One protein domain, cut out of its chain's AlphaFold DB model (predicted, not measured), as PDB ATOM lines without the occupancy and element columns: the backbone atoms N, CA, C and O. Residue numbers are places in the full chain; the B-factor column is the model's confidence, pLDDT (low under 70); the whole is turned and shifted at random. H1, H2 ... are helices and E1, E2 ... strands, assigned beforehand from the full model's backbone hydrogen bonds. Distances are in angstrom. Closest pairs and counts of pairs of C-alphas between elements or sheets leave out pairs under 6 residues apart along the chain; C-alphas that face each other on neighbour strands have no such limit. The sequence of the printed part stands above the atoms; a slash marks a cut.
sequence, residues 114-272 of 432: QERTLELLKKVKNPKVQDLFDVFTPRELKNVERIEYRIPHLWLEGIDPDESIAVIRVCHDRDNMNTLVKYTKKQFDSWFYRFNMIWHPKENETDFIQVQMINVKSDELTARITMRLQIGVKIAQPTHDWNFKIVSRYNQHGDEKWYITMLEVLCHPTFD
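What this domain is: This is residues 114 to 272 of the 432 residues of an uncharacterized protein of Caenorhabditis tropicalis (UniProt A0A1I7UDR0). A strongly twisted sheet of six strands makes a curved wall, with H5 slanting across the E2 and E1 part of one face and H2 packed on the part with E6 to E3. H4 lies between these helices and grazes the sheet, while H1 and H3 lie off it. The printed part has 159 residues, running H1 H2 H3 H4 E1 E2 H5 E3 E4 E5 E6; the mixed sheet has the order E2 E1 E6 E5 E4 E3. The class is mixed, helices and strands. The whole is compact and rounded, with a radius of gyration of the C-alphas of 16.3 A and spans of 44 by 37 by 29 A.

Where its parts are: Begin in the sheet with E4, residues 220 to 231: find C-alpha 220 at (231.874, 158.173, 99.753) and follow it for 33.6 A. Beside it look for E5, residues 240 to 250, 31.5 A long, and E3, residues 209 to 215, 18.9 A. E6, residues 258 to 266, is 22.2 A long, bends by 56 degrees at residue 261, and ends at C-alpha 266 (215.630, 163.230, 111.002). E1 is residues 167 to 174, 21.1 A, and E2 residues 177 to 183, 17.7 A. The longest helix, H5, residues 185 to 198, spans 20.2 A. H1, residues 114 to 122, begins at C-alpha 114 (224.692, 162.449, 87.261) and spans 12.2 A; H2, residues 127 to 136, spans 15.0 A. H3 is residues 139 to 143 and H4 residues 154 to 158.

How they stand to each other: E3 E4 E5 E6 form a meander, each strand the antiparallel neighbour of the one before; look for N 212 and O 224 at 2.8 A, N 225 and O 244 at 2.8 A, and N 264 and O 245 at 2.8 A. E6 and E1 are parallel, with N 169 and O 263 at 2.8 A. The hairpin E1 and E2 has N 172 and O 179 at 2.8 A. H5 and the sheet make two layers, a helix on one face of a sheet, at a height over the sheet of 7.6 A. H5 is only just over E1, with 3 of its C-alphas falling on that strand, and runs slantwise to it at 46 degrees on the local plane. H2 is on the sheet; its Leu 132 and Trp 258 of E6 have C-alphas 6.7 A apart. H2 and H4 touch, the closest C-alphas being those of Val 135 and Trp 155, 4.9 A apart. H1 and H2 are close but not clearly touching, at 6.7 A between the C-alphas of Leu 121 and Val 129, and about perpendicular at 87 degrees. H2 and H3 meet only through their link. Each O i to N i+4 pair is within hydrogen-bond range in H1 and H5; H2 has 4 of 6, while H3 and H4 each have 0 of 1, with 2 of 2 O i to N i+3 pairs within range.

The domain as a whole: Look for the two C-alphas farthest apart at Lys 125 and Asp 175, 50.1 A. The printed part has no cut and no long link. The mean pLDDT of the printed part is 75.9; find values under 70 at residues 114 to 150, 174 to 178, 234 to 236 and 269 to 270.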
ATOM      1  N   GLN A 114     225.875 163.232  86.872       52.06
ATOM      2  CA  GLN A 114     224.692 162.449  87.261       52.06
ATOM      3  C   GLN A 114     224.527 161.156  86.427       52.06
ATOM      4  O   GLN A 114     224.321 160.086  86.998       52.06
ATOM      5  N   GLU A 115     224.714 161.216  85.102       52.66
ATOM      6  CA  GLU A 115     224.657 160.040  84.210       52.66
ATOM      7  C   GLU A 115     225.731 158.997  84.547       52.66
ATOM      8  O   GLU A 115     225.418 157.833  84.784       52.66
ATOM      9  N   ARG A 116     226.999 159.417  84.655       52.97
ATOM     10  CA  ARG A 116     228.135 158.523  84.949       52.97
ATOM     11  C   ARG A 116     228.018 157.863  86.328       52.97
ATOM     12  O   ARG A 116     228.509 156.759  86.522       52.97
ATOM     13  N   THR A 117     227.358 158.525  87.277       52.09
ATOM     14  CA  THR A 117     227.045 157.968  88.601       52.09
ATOM     15  C   THR A 117     225.881 156.983  88.560       52.09
ATOM     16  O   THR A 117     225.980 155.910  89.149       52.09
ATOM     17  N   LEU A 118     224.822 157.264  87.795       51.78
ATOM     18  CA  LEU A 118     223.784 156.269  87.515       51.78
ATOM     19  C   LEU A 118     224.358 155.041  86.789       51.78
ATOM     20  O   LEU A 118     223.955 153.924  87.093       51.78
ATOM     21  N   GLU A 119     225.335 155.203  85.893       54.25
ATOM     22  CA  GLU A 119     226.066 154.073  85.305       54.25
ATOM     23  C   GLU A 119     226.914 153.290  86.319       54.25
ATOM     24  O   GLU A 119     226.999 152.068  86.208       54.25
ATOM     25  N   LEU A 120     227.557 153.963  87.280       53.41
ATOM     26  CA  LEU A 120     228.342 153.310  88.339       53.41
ATOM     27  C   LEU A 120     227.458 152.469  89.272       53.41
ATOM     28  O   LEU A 120     227.895 151.401  89.695       53.41
ATOM     29  N   LEU A 121     226.223 152.914  89.531       51.62
ATOM     30  CA  LEU A 121     225.213 152.158  90.284       51.62
ATOM     31  C   LEU A 121     224.574 151.026  89.453       51.62
ATOM     32  O   LEU A 121     224.279 149.962  89.987       51.62
ATOM     33  N   LYS A 122     224.354 151.233  88.145       47.97
ATOM     34  CA  LYS A 122     223.692 150.257  87.251       47.97
ATOM     35  C   LYS A 122     224.613 149.155  86.716       47.97
ATOM     36  O   LYS A 122     224.124 148.160  86.181       47.97
ATOM     37  N   LYS A 123     225.939 149.314  86.784       44.94
ATOM     38  CA  LYS A 123     226.876 148.311  86.256       44.94
ATOM     39  C   LYS A 123     226.947 147.088  87.173       44.94
ATOM     40  O   LYS A 123     227.597 147.115  88.209       44.94
ATOM     41  N   VAL A 124     226.446 145.965  86.651       43.25
ATOM     42  CA  VAL A 124     226.645 144.573  87.131       43.25
ATOM     43  C   VAL A 124     228.120 144.237  87.452       43.25
ATOM     44  O   VAL A 124     228.409 143.288  88.167       43.25
ATOM     45  N   LYS A 125     229.075 145.033  86.954       44.47
ATOM     46  CA  LYS A 125     230.516 144.917  87.224       44.47
ATOM     47  C   LYS A 125     230.990 145.512  88.561       44.47
ATOM     48  O   LYS A 125     232.195 145.512  88.787       44.47
ATOM     49  N   ASN A 126     230.108 146.041  89.413       49.16
ATOM     50  CA  ASN A 126     230.499 146.658  90.684       49.16
ATOM     51  C   ASN A 126     229.850 145.944  91.893       49.16
ATOM     52  O   ASN A 126     228.946 146.506  92.512       49.16
ATOM     53  N   PRO A 127     230.279 144.705  92.235       49.59
ATOM     54  CA  PRO A 127     229.685 143.922  93.330       49.59
ATOM     55  C   PRO A 127     229.675 144.691  94.659       49.59
ATOM     56  O   PRO A 127     228.687 144.660  95.381       49.59
ATOM     57  N   LYS A 128     230.696 145.524  94.885       53.84
ATOM     58  CA  LYS A 128     230.853 146.372  96.073       53.84
ATOM     59  C   LYS A 128     229.731 147.399  96.274       53.84
ATOM     60  O   LYS A 128     229.574 147.908  97.371       53.84
ATOM     61  N   VAL A 129     228.948 147.729  95.242       53.56
ATOM     62  CA  VAL A 129     227.751 148.586  95.376       53.56
ATOM     63  C   VAL A 129     226.501 147.760  95.695       53.56
ATOM     64  O   VAL A 129     225.589 148.278  96.333       53.56
ATOM     65  N   GLN A 130     226.451 146.480  95.310       56.94
ATOM     66  CA  GLN A 130     225.391 145.583  95.779       56.94
ATOM     67  C   GLN A 130     225.519 145.346  97.282       56.94
ATOM     68  O   GLN A 130     224.513 145.471  97.964       56.94
ATOM     69  N   ASP A 131     226.739 145.158  97.797       58.22
ATOM     70  CA  ASP A 131     226.997 145.003  99.237       58.22
ATOM     71  C   ASP A 131     226.393 146.159 100.061       58.22
ATOM     72  O   ASP A 131     225.803 145.943 101.111       58.22
ATOM     73  N   LEU A 132     226.441 147.394  99.548       58.34
ATOM     74  CA  LEU A 132     225.803 148.570 100.156       58.34
ATOM     75  C   LEU A 132     224.260 148.505 100.129       58.34
ATOM     76  O   LEU A 132     223.611 148.898 101.097       58.34
ATOM     77  N   PHE A 133     223.650 148.021  99.044       60.78
ATOM     78  CA  PHE A 133     222.202 147.764  99.020       60.78
ATOM     79  C   PHE A 133     221.815 146.581  99.912       60.78
ATOM     80  O   PHE A 133     220.709 146.571 100.450       60.78
ATOM     81  N   ASP A 134     222.718 145.623 100.099       59.72
ATOM     82  CA  ASP A 134     222.564 144.500 101.014       59.72
ATOM     83  C   ASP A 134     222.797 144.923 102.482       59.72
ATOM     84  O   ASP A 134     222.258 144.282 103.374       59.72
ATOM     85  N   VAL A 135     223.453 146.060 102.771       60.41
ATOM     86  CA  VAL A 135     223.399 146.680 104.113       60.41
ATOM     87  C   VAL A 135     221.975 147.141 104.432       60.41
ATOM     88  O   VAL A 135     221.465 146.806 105.491       60.41
ATOM     89  N   PHE A 136     221.296 147.875 103.539       54.88
ATOM     90  CA  PHE A 136     219.962 148.447 103.835       54.88
ATOM     91  C   PHE A 136     218.784 147.520 103.523       54.88
ATOM     92  O   PHE A 136     217.711 147.662 104.103       54.88
ATOM     93  N   THR A 137     218.982 146.567 102.615       57.41
ATOM     94  CA  THR A 137     218.030 145.504 102.273       57.41
ATOM     95  C   THR A 137     218.751 144.151 102.147       57.41
ATOM     96  O   THR A 137     218.863 143.632 101.028       57.41
ATOM     97  N   PRO A 138     219.250 143.587 103.271       53.12
ATOM     98  CA  PRO A 138     219.927 142.290 103.304       53.12
ATOM     99  C   PRO A 138     219.217 141.220 102.479       53.12
ATOM    100  O   PRO A 138     217.983 141.156 102.442       53.12
ATOM    101  N   ARG A 139     219.986 140.381 101.776       49.81
ATOM    102  CA  ARG A 139     219.419 139.358 100.873       49.81
ATOM    103  C   ARG A 139     218.615 138.313 101.631       49.81
ATOM    104  O   ARG A 139     217.689 137.744 101.063       49.81
ATOM    105  N   GLU A 140     218.925 138.117 102.907       46.41
ATOM    106  CA  GLU A 140     218.152 137.326 103.851       46.41
ATOM    107  C   GLU A 140     216.697 137.816 103.869       46.41
ATOM    108  O   GLU A 140     215.796 137.026 103.601       46.41
ATOM    109  N   LEU A 141     216.462 139.125 104.044       47.81
ATOM    110  CA  LEU A 141     215.120 139.729 104.098       47.81
ATOM    111  C   LEU A 141     214.303 139.524 102.818       47.81
ATOM    112  O   LEU A 141     213.081 139.461 102.881       47.81
ATOM    113  N   LYS A 142     214.963 139.416 101.658       47.12
ATOM    114  CA  LYS A 142     214.295 139.182 100.364       47.12
ATOM    115  C   LYS A 142     213.759 137.752 100.227       47.12
ATOM    116  O   LYS A 142     212.910 137.518  99.374       47.12
ATOM    117  N   ASN A 143     214.245 136.824 101.057       39.59
ATOM    118  CA  ASN A 143     213.910 135.401 101.017       39.59
ATOM    119  C   ASN A 143     213.198 134.897 102.288       39.59
ATOM    120  O   ASN A 143     212.796 133.734 102.323       39.59
ATOM    121  N   VAL A 144     213.023 135.722 103.330       42.72
ATOM    122  CA  VAL A 144     212.165 135.346 104.464       42.72
ATOM    123  C   VAL A 144     210.708 135.633 104.097       42.72
ATOM    124  O   VAL A 144     210.252 136.768 104.197       42.72
ATOM    125  N   GLU A 145     209.928 134.591 103.791       36.62
ATOM    126  CA  GLU A 145     208.452 134.650 103.644       36.62
ATOM    127  C   GLU A 145     207.712 135.076 104.939       36.62
ATOM    128  O   GLU A 145     206.487 135.035 105.031       36.62
ATOM    129  N   ARG A 146     208.470 135.447 105.975       35.94
ATOM    130  CA  ARG A 146     208.048 135.888 107.301       35.94
ATOM    131  C   ARG A 146     209.016 136.942 107.833       35.94
ATOM    132  O   ARG A 146     209.729 136.706 108.807       35.94
ATOM    133  N   ILE A 147     209.011 138.133 107.237       42.88
ATOM    134  CA  ILE A 147     209.287 139.316 108.055       42.88
ATOM    135  C   ILE A 147     208.079 139.444 108.993       42.88
ATOM    136  O   ILE A 147     207.081 140.068 108.641       42.88
ATOM    137  N   GLU A 148     208.144 138.800 110.168       49.97
ATOM    138  CA  GLU A 148     207.309 139.194 111.310       49.97
ATOM    139  C   GLU A 148     207.429 140.713 111.421       49.97
ATOM    140  O   GLU A 148     208.560 141.188 111.467       49.97
ATOM    141  N   TYR A 149     206.308 141.442 111.388       57.50
ATOM    142  CA  TYR A 149     206.209 142.879 111.080       57.50
ATOM    143  C   TYR A 149     207.159 143.774 111.903       57.50
ATOM    144  O   TYR A 149     206.767 144.389 112.890       57.50
ATOM    145  N   ARG A 150     208.435 143.830 111.514       69.12
ATOM    146  CA  ARG A 150     209.539 144.391 112.301       69.12
ATOM    147  C   ARG A 150     210.546 145.061 111.392       69.12
ATOM    148  O   ARG A 150     210.775 144.651 110.254       69.12
ATOM    149  N   ILE A 151     211.187 146.082 111.933       80.69
ATOM    150  CA  ILE A 151     212.214 146.837 111.236       80.69
ATOM    151  C   ILE A 151     213.517 146.015 111.277       80.69
ATOM    152  O   ILE A 151     213.897 145.532 112.350       80.69
ATOM    153  N   PRO A 152     214.220 145.816 110.148       76.94
ATOM    154  CA  PRO A 152     215.486 145.092 110.141       76.94
ATOM    155  C   PRO A 152     216.531 145.760 111.038       76.94
ATOM    156  O   PRO A 152     216.624 146.985 111.071       76.94
ATOM    157  N   HIS A 153     217.350 144.956 111.720       79.75
ATOM    158  CA  HIS A 153     218.444 145.431 112.581       79.75
ATOM    159  C   HIS A 153     219.842 145.133 112.014       79.75
ATOM    160  O   HIS A 153     220.796 145.791 112.407       79.75
ATOM    161  N   LEU A 154     219.978 144.195 111.064       76.38
ATOM    162  CA  LEU A 154     221.270 143.802 110.466       76.38
ATOM    163  C   LEU A 154     222.065 144.994 109.903       76.38
ATOM    164  O   LEU A 154     223.287 145.033 109.987       76.38
ATOM    165  N   TRP A 155     221.376 146.014 109.387       78.56
ATOM    166  CA  TRP A 155     222.010 147.211 108.830       78.56
ATOM    167  C   TRP A 155     222.802 148.033 109.872       78.56
ATOM    168  O   TRP A 155     223.711 148.775 109.493       78.56
ATOM    169  N   LEU A 156     222.520 147.872 111.176       84.81
ATOM    170  CA  LEU A 156     223.273 148.484 112.282       84.81
ATOM    171  C   LEU A 156     224.714 147.953 112.381       84.81
ATOM    172  O   LEU A 156     225.620 148.662 112.833       84.81
ATOM    173  N   GLU A 157     224.958 146.720 111.924       83.50
ATOM    174  CA  GLU A 157     226.307 146.147 111.842       83.50
ATOM    175  C   GLU A 157     227.177 146.913 110.836       83.50
ATOM    176  O   GLU A 157     228.385 147.037 111.033       83.50
ATOM    177  N   GLY A 158     226.553 147.523 109.821       85.06
ATOM    178  CA  GLY A 158     227.208 148.409 108.861       85.06
ATOM    179  C   GLY A 158     227.645 149.762 109.434       85.06
ATOM    180  O   GLY A 158     228.377 150.482 108.758       85.06
ATOM    181  N   ILE A 159     227.231 150.140 110.652       91.06
ATOM    182  CA  ILE A 159     227.724 151.352 111.329       91.06
ATOM    183  C   ILE A 159     229.165 151.131 111.777       91.06
ATOM    184  O   ILE A 159     229.441 150.165 112.494       91.06
ATOM    185  N   ASP A 160     230.054 152.051 111.389       91.38
ATOM    186  CA  ASP A 160     231.486 151.990 111.695       91.38
ATOM    187  C   ASP A 160     231.722 151.718 113.200       91.38
ATOM    188  O   ASP A 160     231.110 152.389 114.040       91.38
ATOM    189  N   PRO A 161     232.524 150.700 113.571       88.75
ATOM    190  CA  PRO A 161     232.760 150.360 114.973       88.75
ATOM    191  C   PRO A 161     233.621 151.392 115.719       88.75
ATOM    192  O   PRO A 161     233.625 151.380 116.949       88.75
ATOM    193  N   ASP A 162     234.345 152.272 115.020       91.12
ATOM    194  CA  ASP A 162     235.144 153.328 115.643       91.12
ATOM    195  C   ASP A 162     234.285 154.576 115.923       91.12
ATOM    196  O   ASP A 162     233.960 155.348 115.020       91.12
ATOM    197  N   GLU A 163     233.946 154.826 117.194       87.19
ATOM    198  CA  GLU A 163     233.153 155.996 117.622       87.19
ATOM    199  C   GLU A 163     233.851 157.362 117.411       87.19
ATOM    200  O   GLU A 163     233.219 158.417 117.571       87.19
ATOM    201  N   SER A 164     235.142 157.374 117.053       87.88
ATOM    202  CA  SER A 164     235.843 158.585 116.605       87.88
ATOM    203  C   SER A 164     235.555 158.921 115.135       87.88
ATOM    204  O   SER A 164     235.594 160.096 114.759       87.88
ATOM    205  N   ILE A 165     235.192 157.913 114.331       90.31
ATOM    206  CA  ILE A 165     234.799 158.032 112.921       90.31
ATOM    207  C   ILE A 165     233.272 158.123 112.798       90.31
ATOM    208  O   ILE A 165     232.764 158.993 112.088       90.31
ATOM    209  N   ALA A 166     232.539 157.255 113.501       92.19
ATOM    210  CA  ALA A 166     231.085 157.174 113.470       92.19
ATOM    211  C   ALA A 166     230.421 158.400 114.125       92.19
ATOM    212  O   ALA A 166     230.477 158.611 115.339       92.19
ATOM    213  N   VAL A 167     229.719 159.201 113.324       93.25
ATOM    214  CA  VAL A 167     228.910 160.326 113.811       93.25
ATOM    215  C   VAL A 167     227.431 159.964 113.745       93.25
ATOM    216  O   VAL A 167     226.784 160.149 112.715       93.25
ATOM    217  N   ILE A 168     226.894 159.476 114.861       94.69
ATOM    218  CA  ILE A 168     225.466 159.190 115.020       94.69
ATOM    219  C   ILE A 168     224.771 160.392 115.666       94.69
ATOM    220  O   ILE A 168     225.240 160.916 116.683       94.69
ATOM    221  N   ARG A 169     223.640 160.822 115.100       92.25
ATOM    222  CA  ARG A 169     222.731 161.800 115.705       92.25
ATOM    223  C   ARG A 169     221.282 161.337 115.631       92.25
ATOM    224  O   ARG A 169     220.838 160.859 114.591       92.25
ATOM    225  N   VAL A 170     220.527 161.555 116.700       91.94
ATOM    226  CA  VAL A 170     219.079 161.304 116.742       91.94
ATOM    227  C   VAL A 170     218.371 162.619 117.036       91.94
ATOM    228  O   VAL A 170     218.854 163.427 117.832       91.94
ATOM    229  N   CYS A 171     217.244 162.866 116.374       87.75
ATOM    230  CA  CYS A 171     216.450 164.048 116.667       87.75
ATOM    231  C   CYS A 171     215.694 163.915 117.986       87.75
ATOM    232  O   CYS A 171     214.883 163.009 118.142       87.75
ATOM    233  N   HIS A 172     215.901 164.867 118.890       85.56
ATOM    234  CA  HIS A 172     215.103 165.084 120.094       85.56
ATOM    235  C   HIS A 172     214.045 166.146 119.807       85.56
ATOM    236  O   HIS A 172     214.401 167.271 119.451       85.56
ATOM    237  N   ASP A 173     212.761 165.812 119.961       71.06
ATOM    238  CA  ASP A 173     211.663 166.785 119.892       71.06
ATOM    239  C   ASP A 173     211.281 167.254 121.298       71.06
ATOM    240  O   ASP A 173     210.332 166.765 121.900       71.06
ATOM    241  N   ARG A 174     212.073 168.179 121.846       63.62
ATOM    242  CA  ARG A 174     211.920 168.683 123.213       63.62
ATOM    243  C   ARG A 174     211.568 170.166 123.192       63.62
ATOM    244  O   ARG A 174     212.212 170.933 122.484       63.62
ATOM    245  N   ASP A 175     210.571 170.596 123.966       55.22
ATOM    246  CA  ASP A 175     210.220 172.019 124.147       55.22
ATOM    247  C   ASP A 175     210.007 172.788 122.812       55.22
ATOM    248  O   ASP A 175     210.309 173.975 122.695       55.22
ATOM    249  N   ASN A 176     209.512 172.102 121.766       51.06
ATOM    250  CA  ASN A 176     209.468 172.536 120.352       51.06
ATOM    251  C   ASN A 176     210.836 172.812 119.675       51.06
ATOM    252  O   ASN A 176     210.896 173.021 118.457       51.06
ATOM    253  N   MET A 177     211.939 172.754 120.418       56.12
ATOM    254  CA  MET A 177     213.321 172.886 119.959       56.12
ATOM    255  C   MET A 177     213.842 171.521 119.505       56.12
ATOM    256  O   MET A 177     214.398 170.734 120.265       56.12
ATOM    257  N   ASN A 178     213.653 171.239 118.218       61.00
ATOM    258  CA  ASN A 178     214.102 169.983 117.632       61.00
ATOM    259  C   ASN A 178     215.615 170.013 117.429       61.00
ATOM    260  O   ASN A 178     216.087 170.769 116.580       61.00
ATOM    261  N   THR A 179     216.357 169.184 118.161       73.31
ATOM    262  CA  THR A 179     217.826 169.181 118.127       73.31
ATOM    263  C   THR A 179     218.371 167.812 117.741       73.31
ATOM    264  O   THR A 179     217.861 166.781 118.170       73.31
ATOM    265  N   LEU A 180     219.406 167.787 116.899       81.88
ATOM    266  CA  LEU A 180     220.129 166.560 116.558       81.88
ATOM    267  C   LEU A 180     221.204 166.296 117.620       81.88
ATOM    268  O   LEU A 180     222.312 166.829 117.546       81.88
ATOM    269  N   VAL A 181     220.865 165.475 118.611       88.75
ATOM    270  CA  VAL A 181     221.751 165.108 119.727       88.75
ATOM    271  C   VAL A 181     222.724 164.018 119.269       88.75
ATOM    272  O   VAL A 181     222.321 163.107 118.549       88.75
ATOM    273  N   LYS A 182     224.013 164.099 119.649       91.44
ATOM    274  CA  LYS A 182     225.019 163.063 119.324       91.44
ATOM    275  C   LYS A 182     224.834 161.839 120.227       91.44
ATOM    276  O   LYS A 182     224.720 161.994 121.438       91.44
ATOM    277  N   TYR A 183     224.874 160.649 119.632       94.44
ATOM    278  CA  TYR A 183     224.780 159.359 120.319       94.44
ATOM    279  C   TYR A 183     226.101 158.583 120.211       94.44
ATOM    280  O   TYR A 183     226.843 158.741 119.237       94.44
ATOM    281  N   THR A 184     226.382 157.728 121.197       94.38
ATOM    282  CA  THR A 184     227.315 156.592 121.059       94.38
ATOM    283  C   THR A 184     226.631 155.436 120.322       94.38
ATOM    284  O   THR A 184     225.400 155.412 120.224       94.38
ATOM    285  N   LYS A 185     227.386 154.444 119.830       91.69
ATOM    286  CA  LYS A 185     226.794 153.282 119.145       91.69
ATOM    287  C   LYS A 185     225.839 152.533 120.079       91.69
ATOM    288  O   LYS A 185     224.681 152.339 119.736       91.69
ATOM    289  N   LYS A 186     226.261 152.291 121.324       92.75
ATOM    290  CA  LYS A 186     225.430 151.646 122.358       92.75
ATOM    291  C   LYS A 186     224.129 152.405 122.668       92.75
ATOM    292  O   LYS A 186     223.102 151.773 122.895       92.75
ATOM    293  N   GLN A 187     224.163 153.741 122.713       95.06
ATOM    294  CA  GLN A 187     222.944 154.542 122.898       95.06
ATOM    295  C   GLN A 187     222.014 154.417 121.690       95.06
ATOM    296  O   GLN A 187     220.801 154.352 121.857       95.06
ATOM    297  N   PHE A 188     222.570 154.370 120.478       95.25
ATOM    298  CA  PHE A 188     221.776 154.228 119.263       95.25
ATOM    299  C   PHE A 188     221.156 152.836 119.126       95.25
ATOM    300  O   PHE A 188     219.988 152.738 118.768       95.25
ATOM    301  N   ASP A 189     221.889 151.779 119.481       92.75
ATOM    302  CA  ASP A 189     221.370 150.409 119.507       92.75
ATOM    303  C   ASP A 189     220.209 150.276 120.515       92.75
ATOM    304  O   ASP A 189     219.197 149.640 120.221       92.75
ATOM    305  N   SER A 190     220.320 150.932 121.679       93.31
ATOM    306  CA  SER A 190     219.257 151.008 122.695       93.31
ATOM    307  C   SER A 190     218.018 151.751 122.172       93.31
ATOM    308  O   SER A 190     216.920 151.190 122.165       93.31
ATOM    309  N   TRP A 191     218.203 152.956 121.620       94.94
ATOM    310  CA  TRP A 191     217.132 153.730 120.986       94.94
ATOM    311  C   TRP A 191     216.464 152.956 119.842       94.94
ATOM    312  O   TRP A 191     215.240 152.887 119.784       94.94
ATOM    313  N   PHE A 192     217.235 152.304 118.964       93.31
ATOM    314  CA  PHE A 192     216.685 151.553 117.833       93.31
ATOM    315  C   PHE A 192     215.927 150.299 118.284       93.31
ATOM    316  O   PHE A 192     214.895 149.960 117.705       93.31
ATOM    317  N   TYR A 193     216.385 149.631 119.347       91.12
ATOM    318  CA  TYR A 193     215.641 148.538 119.969       91.12
ATOM    319  C   TYR A 193     214.268 149.017 120.469       91.12
ATOM    320  O   TYR A 193     213.254 148.397 120.153       91.12
ATOM    321  N   ARG A 194     214.210 150.157 121.172       91.44
ATOM    322  CA  ARG A 194     212.947 150.763 121.641       91.44
ATOM    323  C   ARG A 194     212.058 151.261 120.507       91.44
ATOM    324  O   ARG A 194     210.849 151.042 120.539       91.44
ATOM    325  N   PHE A 195     212.656 151.848 119.479       91.50
ATOM    326  CA  PHE A 195     211.980 152.251 118.253       91.50
ATOM    327  C   PHE A 195     211.264 151.057 117.597       91.50
ATOM    328  O   PHE A 195     210.069 151.135 117.336       91.50
ATOM    329  N   ASN A 196     211.944 149.916 117.449       88.19
ATOM    330  CA  ASN A 196     211.398 148.679 116.866       88.19
ATOM    331  C   ASN A 196     210.366 147.956 117.768       88.19
ATOM    332  O   ASN A 196     209.694 147.035 117.313       88.19
ATOM    333  N   MET A 197     210.222 148.348 119.043       86.50
ATOM    334  CA  MET A 197     209.129 147.876 119.911       86.50
ATOM    335  C   MET A 197     207.821 148.655 119.709       86.50
ATOM    336  O   MET A 197     206.755 148.134 120.024       86.50
ATOM    337  N   ILE A 198     207.894 149.908 119.245       88.25
ATOM    338  CA  ILE A 198     206.736 150.809 119.103       88.25
ATOM    339  C   ILE A 198     206.342 151.012 117.635       88.25
ATOM    340  O   ILE A 198     205.164 151.231 117.345       88.25
ATOM    341  N   TRP A 199     207.305 150.955 116.716       89.31
ATOM    342  CA  TRP A 199     207.112 151.215 115.295       89.31
ATOM    343  C   TRP A 199     207.276 149.946 114.471       89.31
ATOM    344  O   TRP A 199     208.276 149.239 114.588       89.31
ATOM    345  N   HIS A 200     206.319 149.702 113.581       86.50
ATOM    346  CA  HIS A 200     206.303 148.533 112.711       86.50
ATOM    347  C   HIS A 200     205.859 148.906 111.287       86.50
ATOM    348  O   HIS A 200     205.130 149.887 111.103       86.50
ATOM    349  N   PRO A 201     206.272 148.156 110.248       85.69
ATOM    350  CA  PRO A 201     205.650 148.260 108.933       85.69
ATOM    351  C   PRO A 201     204.165 147.896 109.009       85.69
ATOM    352  O   PRO A 201     203.746 147.093 109.848       85.69
ATOM    353  N   LYS A 202     203.365 148.456 108.106       84.00
ATOM    354  CA  LYS A 202     201.967 148.056 107.963       84.00
ATOM    355  C   LYS A 202     201.872 146.601 107.498       84.00
ATOM    356  O   LYS A 202     202.689 146.126 106.710       84.00
ATOM    357  N   GLU A 203     200.840 145.903 107.958       76.12
ATOM    358  CA  GLU A 203     200.559 144.532 107.536       76.12
ATOM    359  C   GLU A 203     200.462 144.417 105.998       76.12
ATOM    360  O   GLU A 203     199.741 145.174 105.343       76.12
ATOM    361  N   ASN A 204     201.205 143.453 105.442       72.94
ATOM    362  CA  ASN A 204     201.405 143.196 104.008       72.94
ATOM    363  C   ASN A 204     202.123 144.300 103.193       72.94
ATOM    364  O   ASN A 204     202.187 144.191 101.968       72.94
ATOM    365  N   GLU A 205     202.697 145.335 103.817       75.56
ATOM    366  CA  GLU A 205     203.474 146.365 103.110       75.56
ATOM    367  C   GLU A 205     204.956 145.962 102.988       75.56
ATOM    368  O   GLU A 205     205.740 146.093 103.926       75.56
ATOM    369  N   THR A 206     205.352 145.446 101.820       70.00
ATOM    370  CA  THR A 206     206.716 144.937 101.568       70.00
ATOM    371  C   THR A 206     207.722 146.012 101.150       70.00
ATOM    372  O   THR A 206     208.926 145.800 101.258       70.00
ATOM    373  N   ASP A 207     207.253 147.158 100.651       74.69
ATOM    374  CA  ASP A 207     208.059 148.272 100.131       74.69
ATOM    375  C   ASP A 207     208.202 149.437 101.128       74.69
ATOM    376  O   ASP A 207     208.551 150.557 100.756       74.69
ATOM    377  N   PHE A 208     207.986 149.164 102.420       81.88
ATOM    378  CA  PHE A 208     208.025 150.163 103.491       81.88
ATOM    379  C   PHE A 208     209.393 150.840 103.697       81.88
ATOM    380  O   PHE A 208     209.457 151.864 104.374       81.88
ATOM    381  N   ILE A 209     210.483 150.304 103.132       82.31
ATOM    382  CA  ILE A 209     211.819 150.921 103.146       82.31
ATOM    383  C   ILE A 209     212.173 151.409 101.740       82.31
ATOM    384  O   ILE A 209     212.427 150.615 100.834       82.31
ATOM    385  N   GLN A 210     212.284 152.726 101.577       80.12
ATOM    386  CA  GLN A 210     212.753 153.362 100.350       80.12
ATOM    387  C   GLN A 210     214.155 153.951 100.544       80.12
ATOM    388  O   GLN A 210     214.376 154.756 101.445       80.12
ATOM    389  N   VAL A 211     215.099 153.615  99.660       78.62
ATOM    390  CA  VAL A 211     216.436 154.234  99.627       78.62
ATOM    391  C   VAL A 211     216.521 155.209  98.455       78.62
ATOM    392  O   VAL A 211     216.344 154.830  97.299       78.62
ATOM    393  N   GLN A 212     216.811 156.476  98.748       77.81
ATOM    394  CA  GLN A 212     217.013 157.533  97.761       77.81
ATOM    395  C   GLN A 212     218.433 158.080  97.867       77.81
ATOM    396  O   GLN A 212     218.831 158.691  98.859       77.81
ATOM    397  N   MET A 213     219.207 157.857  96.810       77.06
ATOM    398  CA  MET A 213     220.571 158.363  96.690       77.06
ATOM    399  C   MET A 213     220.556 159.894  96.664       77.06
ATOM    400  O   MET A 213     219.652 160.496  96.093       77.06
ATOM    401  N   ILE A 214     221.574 160.534  97.235       78.94
ATOM    402  CA  ILE A 214     221.738 161.994  97.200       78.94
ATOM    403  C   ILE A 214     223.031 162.364  96.454       78.94
ATOM    404  O   ILE A 214     223.022 163.256  95.609       78.94
ATOM    405  N   ASN A 215     224.139 161.670  96.741       75.62
ATOM    406  CA  ASN A 215     225.508 161.999  96.303       75.62
ATOM    407  C   ASN A 215     226.389 160.715  96.374       75.62
ATOM    408  O   ASN A 215     226.141 159.912  97.264       75.62
ATOM    409  N   VAL A 216     227.343 160.439  95.454       73.38
ATOM    410  CA  VAL A 216     227.923 159.060  95.287       73.38
ATOM    411  C   VAL A 216     229.456 158.942  95.091       73.38
ATOM    412  O   VAL A 216     230.031 157.935  95.495       73.38
ATOM    413  N   LYS A 217     230.132 159.921  94.469       73.69
ATOM    414  CA  LYS A 217     231.609 160.000  94.314       73.69
ATOM    415  C   LYS A 217     232.276 158.692  93.804       73.69
ATOM    416  O   LYS A 217     231.894 158.198  92.743       73.69
ATOM    417  N   SER A 218     233.315 158.205  94.495       71.12
ATOM    418  CA  SER A 218     234.090 156.971  94.230       71.12
ATOM    419  C   SER A 218     234.178 156.046  95.450       71.12
ATOM    420  O   SER A 218     234.257 154.830  95.307       71.12
ATOM    421  N   ASP A 219     234.188 156.656  96.628       76.94
ATOM    422  CA  ASP A 219     234.597 156.118  97.924       76.94
ATOM    423  C   ASP A 219     233.716 156.652  99.071       76.94
ATOM    424  O   ASP A 219     233.860 156.229 100.213       76.94
ATOM    425  N   GLU A 220     232.790 157.572  98.781       82.62
ATOM    426  CA  GLU A 220     231.874 158.173  99.753       82.62
ATOM    427  C   GLU A 220     230.493 158.390  99.136       82.62
ATOM    428  O   GLU A 220     230.331 159.079  98.128       82.62
ATOM    429  N   LEU A 221     229.484 157.868  99.819       81.50
ATOM    430  CA  LEU A 221     228.094 157.873  99.420       81.50
ATOM    431  C   LEU A 221     227.240 158.637 100.428       81.50
ATOM    432  O   LEU A 221     227.452 158.528 101.628       81.50
ATOM    433  N   THR A 222     226.227 159.357  99.961       84.62
ATOM    434  CA  THR A 222     225.173 159.951 100.787       84.62
ATOM    435  C   THR A 222     223.819 159.500 100.262       84.62
ATOM    436  O   THR A 222     223.540 159.633  99.066       84.62
ATOM    437  N   ALA A 223     222.959 159.019 101.151       83.62
ATOM    438  CA  ALA A 223     221.595 158.615 100.827       83.62
ATOM    439  C   ALA A 223     220.629 159.002 101.954       83.62
ATOM    440  O   ALA A 223     221.040 159.257 103.090       83.62
ATOM    441  N   ARG A 224     219.339 159.037 101.625       87.44
ATOM    442  CA  ARG A 224     218.248 159.021 102.593       87.44
ATOM    443  C   ARG A 224     217.556 157.667 102.530       87.44
ATOM    444  O   ARG A 224     217.286 157.162 101.442       87.44
ATOM    445  N   ILE A 225     217.257 157.112 103.692       86.88
ATOM    446  CA  ILE A 225     216.399 155.947 103.868       86.88
ATOM    447  C   ILE A 225     215.103 156.471 104.478       86.88
ATOM    448  O   ILE A 225     215.132 157.126 105.518       86.88
ATOM    449  N   THR A 226     213.978 156.210 103.831       87.19
ATOM    450  CA  THR A 226     212.650 156.544 104.342       87.19
ATOM    451  C   THR A 226     211.961 155.238 104.722       87.19
ATOM    452  O   THR A 226     211.796 154.365 103.874       87.19
ATOM    453  N   MET A 227     211.605 155.091 105.996       88.25
ATOM    454  CA  MET A 227     210.844 153.960 106.528       88.25
ATOM    455  C   MET A 227     209.407 154.415 106.790       88.25
ATOM    456  O   MET A 227     209.187 155.297 107.622       88.25
ATOM    457  N   ARG A 228     208.431 153.828 106.097       88.19
ATOM    458  CA  ARG A 228     207.004 154.102 106.293       88.19
ATOM    459  C   ARG A 228     206.447 153.163 107.360       88.19
ATOM    460  O   ARG A 228     206.361 151.959 107.144       88.19
ATOM    461  N   LEU A 229     206.104 153.703 108.526       88.94
ATOM    462  CA  LEU A 229     205.828 152.909 109.729       88.94
ATOM    463  C   LEU A 229     204.518 153.332 110.403       88.94
ATOM    464  O   LEU A 229     204.170 154.512 110.422       88.94
ATOM    465  N   GLN A 230     203.805 152.368 110.976       88.25
ATOM    466  CA  GLN A 230     202.692 152.579 111.901       88.25
ATOM    467  C   GLN A 230     203.204 152.560 113.346       88.25
ATOM    468  O   GLN A 230     204.256 151.983 113.628       88.25
ATOM    469  N   ILE A 231     202.452 153.192 114.253       87.62
ATOM    470  CA  ILE A 231     202.758 153.228 115.686       87.62
ATOM    471  C   ILE A 231     201.796 152.345 116.496       87.62
ATOM    472  O   ILE A 231     200.574 152.385 116.308       87.62
ATOM    473  N   GLY A 232     202.336 151.592 117.451       85.44
ATOM    474  CA  GLY A 232     201.580 150.728 118.350       85.44
ATOM    475  C   GLY A 232     201.431 149.306 117.809       85.44
ATOM    476  O   GLY A 232     202.411 148.679 117.441       85.44
ATOM    477  N   VAL A 233     200.200 148.786 117.825       78.25
ATOM    478  CA  VAL A 233     199.849 147.410 117.394       78.25
ATOM    479  C   VAL A 233     198.548 147.358 116.578       78.25
ATOM    480  O   VAL A 233     197.957 146.306 116.346       78.25
ATOM    481  N   LYS A 234     198.017 148.523 116.188       68.19
ATOM    482  CA  LYS A 234     196.702 148.650 115.548       68.19
ATOM    483  C   LYS A 234     196.856 148.729 114.030       68.19
ATOM    484  O   LYS A 234     197.296 149.745 113.504       68.19
ATOM    485  N   ILE A 235     196.357 147.703 113.339       60.84
ATOM    486  CA  ILE A 235     196.422 147.510 111.875       60.84
ATOM    487  C   ILE A 235     195.963 148.749 111.065       60.84
ATOM    488  O   ILE A 235     196.454 149.005 109.966       60.84
ATOM    489  N   ALA A 236     195.038 149.552 111.606       68.12
ATOM    490  CA  ALA A 236     194.429 150.706 110.933       68.12
ATOM    491  C   ALA A 236     194.993 152.090 111.339       68.12
ATOM    492  O   ALA A 236     194.319 153.099 111.136       68.12
ATOM    493  N   GLN A 237     196.196 152.168 111.920       76.62
ATOM    494  CA  GLN A 237     196.834 153.456 112.238       76.62
ATOM    495  C   GLN A 237     197.351 154.181 110.980       76.62
ATOM    496  O   GLN A 237     197.682 153.523 109.986       76.62
ATOM    497  N   PRO A 238     197.457 155.524 110.993       82.12
ATOM    498  CA  PRO A 238     198.155 156.248 109.938       82.12
ATOM    499  C   PRO A 238     199.631 155.833 109.882       82.12
ATOM    500  O   PRO A 238     200.257 155.527 110.897       82.12
ATOM    501  N   THR A 239     200.184 155.825 108.674       85.62
ATOM    502  CA  THR A 239     201.612 155.608 108.436       85.62
ATOM    503  C   THR A 239     202.385 156.920 108.492       85.62
ATOM    504  O   THR A 239     201.908 157.950 108.008       85.62
ATOM    505  N   HIS A 240     203.611 156.859 109.000       86.44
ATOM    506  CA  HIS A 240     204.516 157.987 109.167       86.44
ATOM    507  C   HIS A 240     205.869 157.707 108.505       86.44
ATOM    508  O   HIS A 240     206.405 156.606 108.631       86.44
ATOM    509  N   ASP A 241     206.429 158.711 107.829       86.88
ATOM    510  CA  ASP A 241     207.697 158.592 107.104       86.88
ATOM    511  C   ASP A 241     208.876 158.957 108.022       86.88
ATOM    512  O   ASP A 241     209.235 160.128 108.202       86.88
ATOM    513  N   TRP A 242     209.524 157.939 108.581       88.62
ATOM    514  CA  TRP A 242     210.759 158.081 109.346       88.62
ATOM    515  C   TRP A 242     211.954 158.190 108.406       88.62
ATOM    516  O   TRP A 242     212.250 157.279 107.638       88.62
ATOM    517  N   ASN A 243     212.640 159.331 108.441       89.31
ATOM    518  CA  ASN A 243     213.700 159.650 107.490       89.31
ATOM    519  C   ASN A 243     215.071 159.581 108.172       89.31
ATOM    520  O   ASN A 243     215.366 160.357 109.074       89.31
ATOM    521  N   PHE A 244     215.932 158.685 107.700       91.06
ATOM    522  CA  PHE A 244     217.319 158.542 108.131       91.06
ATOM    523  C   PHE A 244     218.230 159.066 107.025       91.06
ATOM    524  O   PHE A 244     218.061 158.713 105.859       91.06
ATOM    525  N   LYS A 245     219.211 159.895 107.367       90.00
ATOM    526  CA  LYS A 245     220.222 160.391 106.429       90.00
ATOM    527  C   LYS A 245     221.562 159.768 106.769       90.00
ATOM    528  O   LYS A 245     221.989 159.824 107.916       90.00
ATOM    529  N   ILE A 246     222.220 159.186 105.777       89.69
ATOM    530  CA  ILE A 246     223.456 158.429 105.976       89.69
ATOM    531  C   ILE A 246     224.583 158.943 105.088       89.69
ATOM    532  O   ILE A 246     224.349 159.387 103.960       89.69
ATOM    533  N   VAL A 247     225.811 158.826 105.590       89.94
ATOM    534  CA  VAL A 247     227.031 158.863 104.783       89.94
ATOM    535  C   VAL A 247     227.771 157.549 104.989       89.94
ATOM    536  O   VAL A 247     228.123 157.216 106.122       89.94
ATOM    537  N   SER A 248     228.019 156.827 103.899       87.00
ATOM    538  CA  SER A 248     228.818 155.602 103.897       87.00
ATOM    539  C   SER A 248     230.147 155.837 103.191       87.00
ATOM    540  O   SER A 248     230.178 156.501 102.157       87.00
ATOM    541  N   ARG A 249     231.238 155.274 103.710       87.88
ATOM    542  CA  ARG A 249     232.571 155.336 103.101       87.88
ATOM    543  C   ARG A 249     233.132 153.952 102.838       87.88
ATOM    544  O   ARG A 249     232.889 153.021 103.600       87.88
ATOM    545  N   TYR A 250     233.870 153.838 101.747       84.00
ATOM    546  CA  TYR A 250     234.504 152.611 101.297       84.00
ATOM    547  C   TYR A 250     235.955 152.536 101.774       84.00
ATOM    548  O   TYR A 250     236.695 153.514 101.687       84.00
ATOM    549  N   ASN A 251     236.377 151.352 102.217       82.25
ATOM    550  CA  ASN A 251     237.741 151.026 102.622       82.25
ATOM    551  C   ASN A 251     238.305 151.932 103.736       82.25
ATOM    552  O   ASN A 251     239.514 152.150 103.809       82.25
ATOM    553  N   GLN A 252     237.432 152.443 104.611       85.25
ATOM    554  CA  GLN A 252     237.776 153.355 105.712       85.25
ATOM    555  C   GLN A 252     238.848 152.774 106.659       85.25
ATOM    556  O   GLN A 252     239.648 153.532 107.204       85.25
ATOM    557  N   HIS A 253     238.892 151.440 106.787       87.88
ATOM    558  CA  HIS A 253     239.827 150.678 107.629       87.88
ATOM    559  C   HIS A 253     240.872 149.864 106.840       87.88
ATOM    560  O   HIS A 253     241.643 149.114 107.433       87.88
ATOM    561  N   GLY A 254     240.923 149.994 105.508       86.00
ATOM    562  CA  GLY A 254     241.847 149.224 104.658       86.00
ATOM    563  C   GLY A 254     241.441 147.767 104.379       86.00
ATOM    564  O   GLY A 254     242.269 146.993 103.907       86.00
ATOM    565  N   ASP A 255     240.193 147.386 104.667       85.44
ATOM    566  CA  ASP A 255     239.666 146.017 104.598       85.44
ATOM    567  C   ASP A 255     238.691 145.754 103.425       85.44
ATOM    568  O   ASP A 255     238.006 144.733 103.391       85.44
ATOM    569  N   GLU A 256     238.622 146.682 102.468       81.56
ATOM    570  CA  GLU A 256     237.756 146.665 101.282       81.56
ATOM    571  C   GLU A 256     236.232 146.630 101.541       81.56
ATOM    572  O   GLU A 256     235.476 146.204 100.662       81.56
ATOM    573  N   LYS A 257     235.746 147.129 102.689       81.06
ATOM    574  CA  LYS A 257     234.301 147.192 103.007       81.06
ATOM    575  C   LYS A 257     233.706 148.599 103.007       81.06
ATOM    576  O   LYS A 257     234.420 149.598 103.043       81.06
ATOM    577  N   TRP A 258     232.374 148.677 102.976       82.19
ATOM    578  CA  TRP A 258     231.623 149.909 103.228       82.19
ATOM    579  C   TRP A 258     231.211 150.017 104.694       82.19
ATOM    580  O   TRP A 258     230.698 149.058 105.263       82.19
ATOM    581  N   TYR A 259     231.351 151.216 105.252       87.44
ATOM    582  CA  TYR A 259     230.939 151.557 106.612       87.44
ATOM    583  C   TYR A 259     230.067 152.809 106.612       87.44
ATOM    584  O   TYR A 259     230.373 153.776 105.917       87.44
ATOM    585  N   ILE A 260     228.988 152.822 107.394       90.50
ATOM    586  CA  ILE A 260     228.193 154.020 107.676       90.50
ATOM    587  C   ILE A 260     228.978 154.849 108.697       90.50
ATOM    588  O   ILE A 260     228.988 154.545 109.890       90.50
ATOM    589  N   THR A 261     229.651 155.894 108.217       92.44
ATOM    590  CA  THR A 261     230.465 156.807 109.035       92.44
ATOM    591  C   THR A 261     229.654 157.985 109.579       92.44
ATOM    592  O   THR A 261     230.093 158.678 110.491       92.44
ATOM    593  N   MET A 262     228.464 158.252 109.032       92.62
ATOM    594  CA  MET A 262     227.526 159.223 109.599       92.62
ATOM    595  C   MET A 262     226.093 158.724 109.466       92.62
ATOM    596  O   MET A 262     225.707 158.244 108.401       92.62
ATOM    597  N   LEU A 263     225.307 158.903 110.522       93.12
ATOM    598  CA  LEU A 263     223.880 158.619 110.544       93.12
ATOM    599  C   LEU A 263     223.137 159.727 111.292       93.12
ATOM    600  O   LEU A 263     223.497 160.068 112.413       93.12
ATOM    601  N   GLU A 264     222.081 160.264 110.687       91.88
ATOM    602  CA  GLU A 264     221.169 161.213 111.320       91.88
ATOM    603  C   GLU A 264     219.723 160.718 111.211       91.88
ATOM    604  O   GLU A 264     219.188 160.604 110.106       91.88
ATOM    605  N   VAL A 265     219.067 160.472 112.347       91.94
ATOM    606  CA  VAL A 265     217.609 160.280 112.398       91.94
ATOM    607  C   VAL A 265     216.955 161.654 112.325       91.94
ATOM    608  O   VAL A 265     217.087 162.469 113.241       91.94
ATOM    609  N   LEU A 266     216.278 161.944 111.217       87.38
ATOM    610  CA  LEU A 266     215.630 163.230 111.002       87.38
ATOM    611  C   LEU A 266     214.292 163.275 111.745       87.38
ATOM    612  O   LEU A 266     213.492 162.347 111.688       87.38
ATOM    613  N   CYS A 267     214.042 164.395 112.414       79.69
ATOM    614  CA  CYS A 267     212.799 164.666 113.131       79.69
ATOM    615  C   CYS A 267     211.568 164.513 112.233       79.69
ATOM    616  O   CYS A 267     211.593 164.984 111.096       79.69
ATOM    617  N   HIS A 268     210.431 164.056 112.755       77.44
ATOM    618  CA  HIS A 268     209.185 164.261 112.016       77.44
ATOM    619  C   HIS A 268     208.778 165.758 112.040       77.44
ATOM    620  O   HIS A 268     209.100 166.479 112.994       77.44
ATOM    621  N   PRO A 269     208.132 166.302 110.989       67.94
ATOM    622  CA  PRO A 269     207.691 167.699 110.988       67.94
ATOM    623  C   PRO A 269     206.240 167.906 111.457       67.94
ATOM    624  O   PRO A 269     205.844 169.054 111.649       67.94
ATOM    625  N   THR A 270     205.440 166.840 111.615       68.81
ATOM    626  CA  THR A 270     203.979 166.959 111.832       68.81
ATOM    627  C   THR A 270     203.440 166.463 113.175       68.81
ATOM    628  O   THR A 270     202.304 166.811 113.488       68.81
ATOM    629  N   PHE A 271     204.188 165.660 113.938       73.38
ATOM    630  CA  PHE A 271     203.754 165.108 115.231       73.38
ATOM    631  C   PHE A 271     204.860 165.250 116.278       73.38
ATOM    632  O   PHE A 271     206.030 165.383 115.917       73.38
ATOM    633  N   ASP A 272     204.461 165.230 117.547       78.31
ATOM    634  CA  ASP A 272     205.345 165.173 118.711       78.31
ATOM    635  C   ASP A 272     205.548 163.704 119.107       78.31
ATOM    636  O   ASP A 272     204.584 162.936 119.184       78.31
TER     637      ASP A 272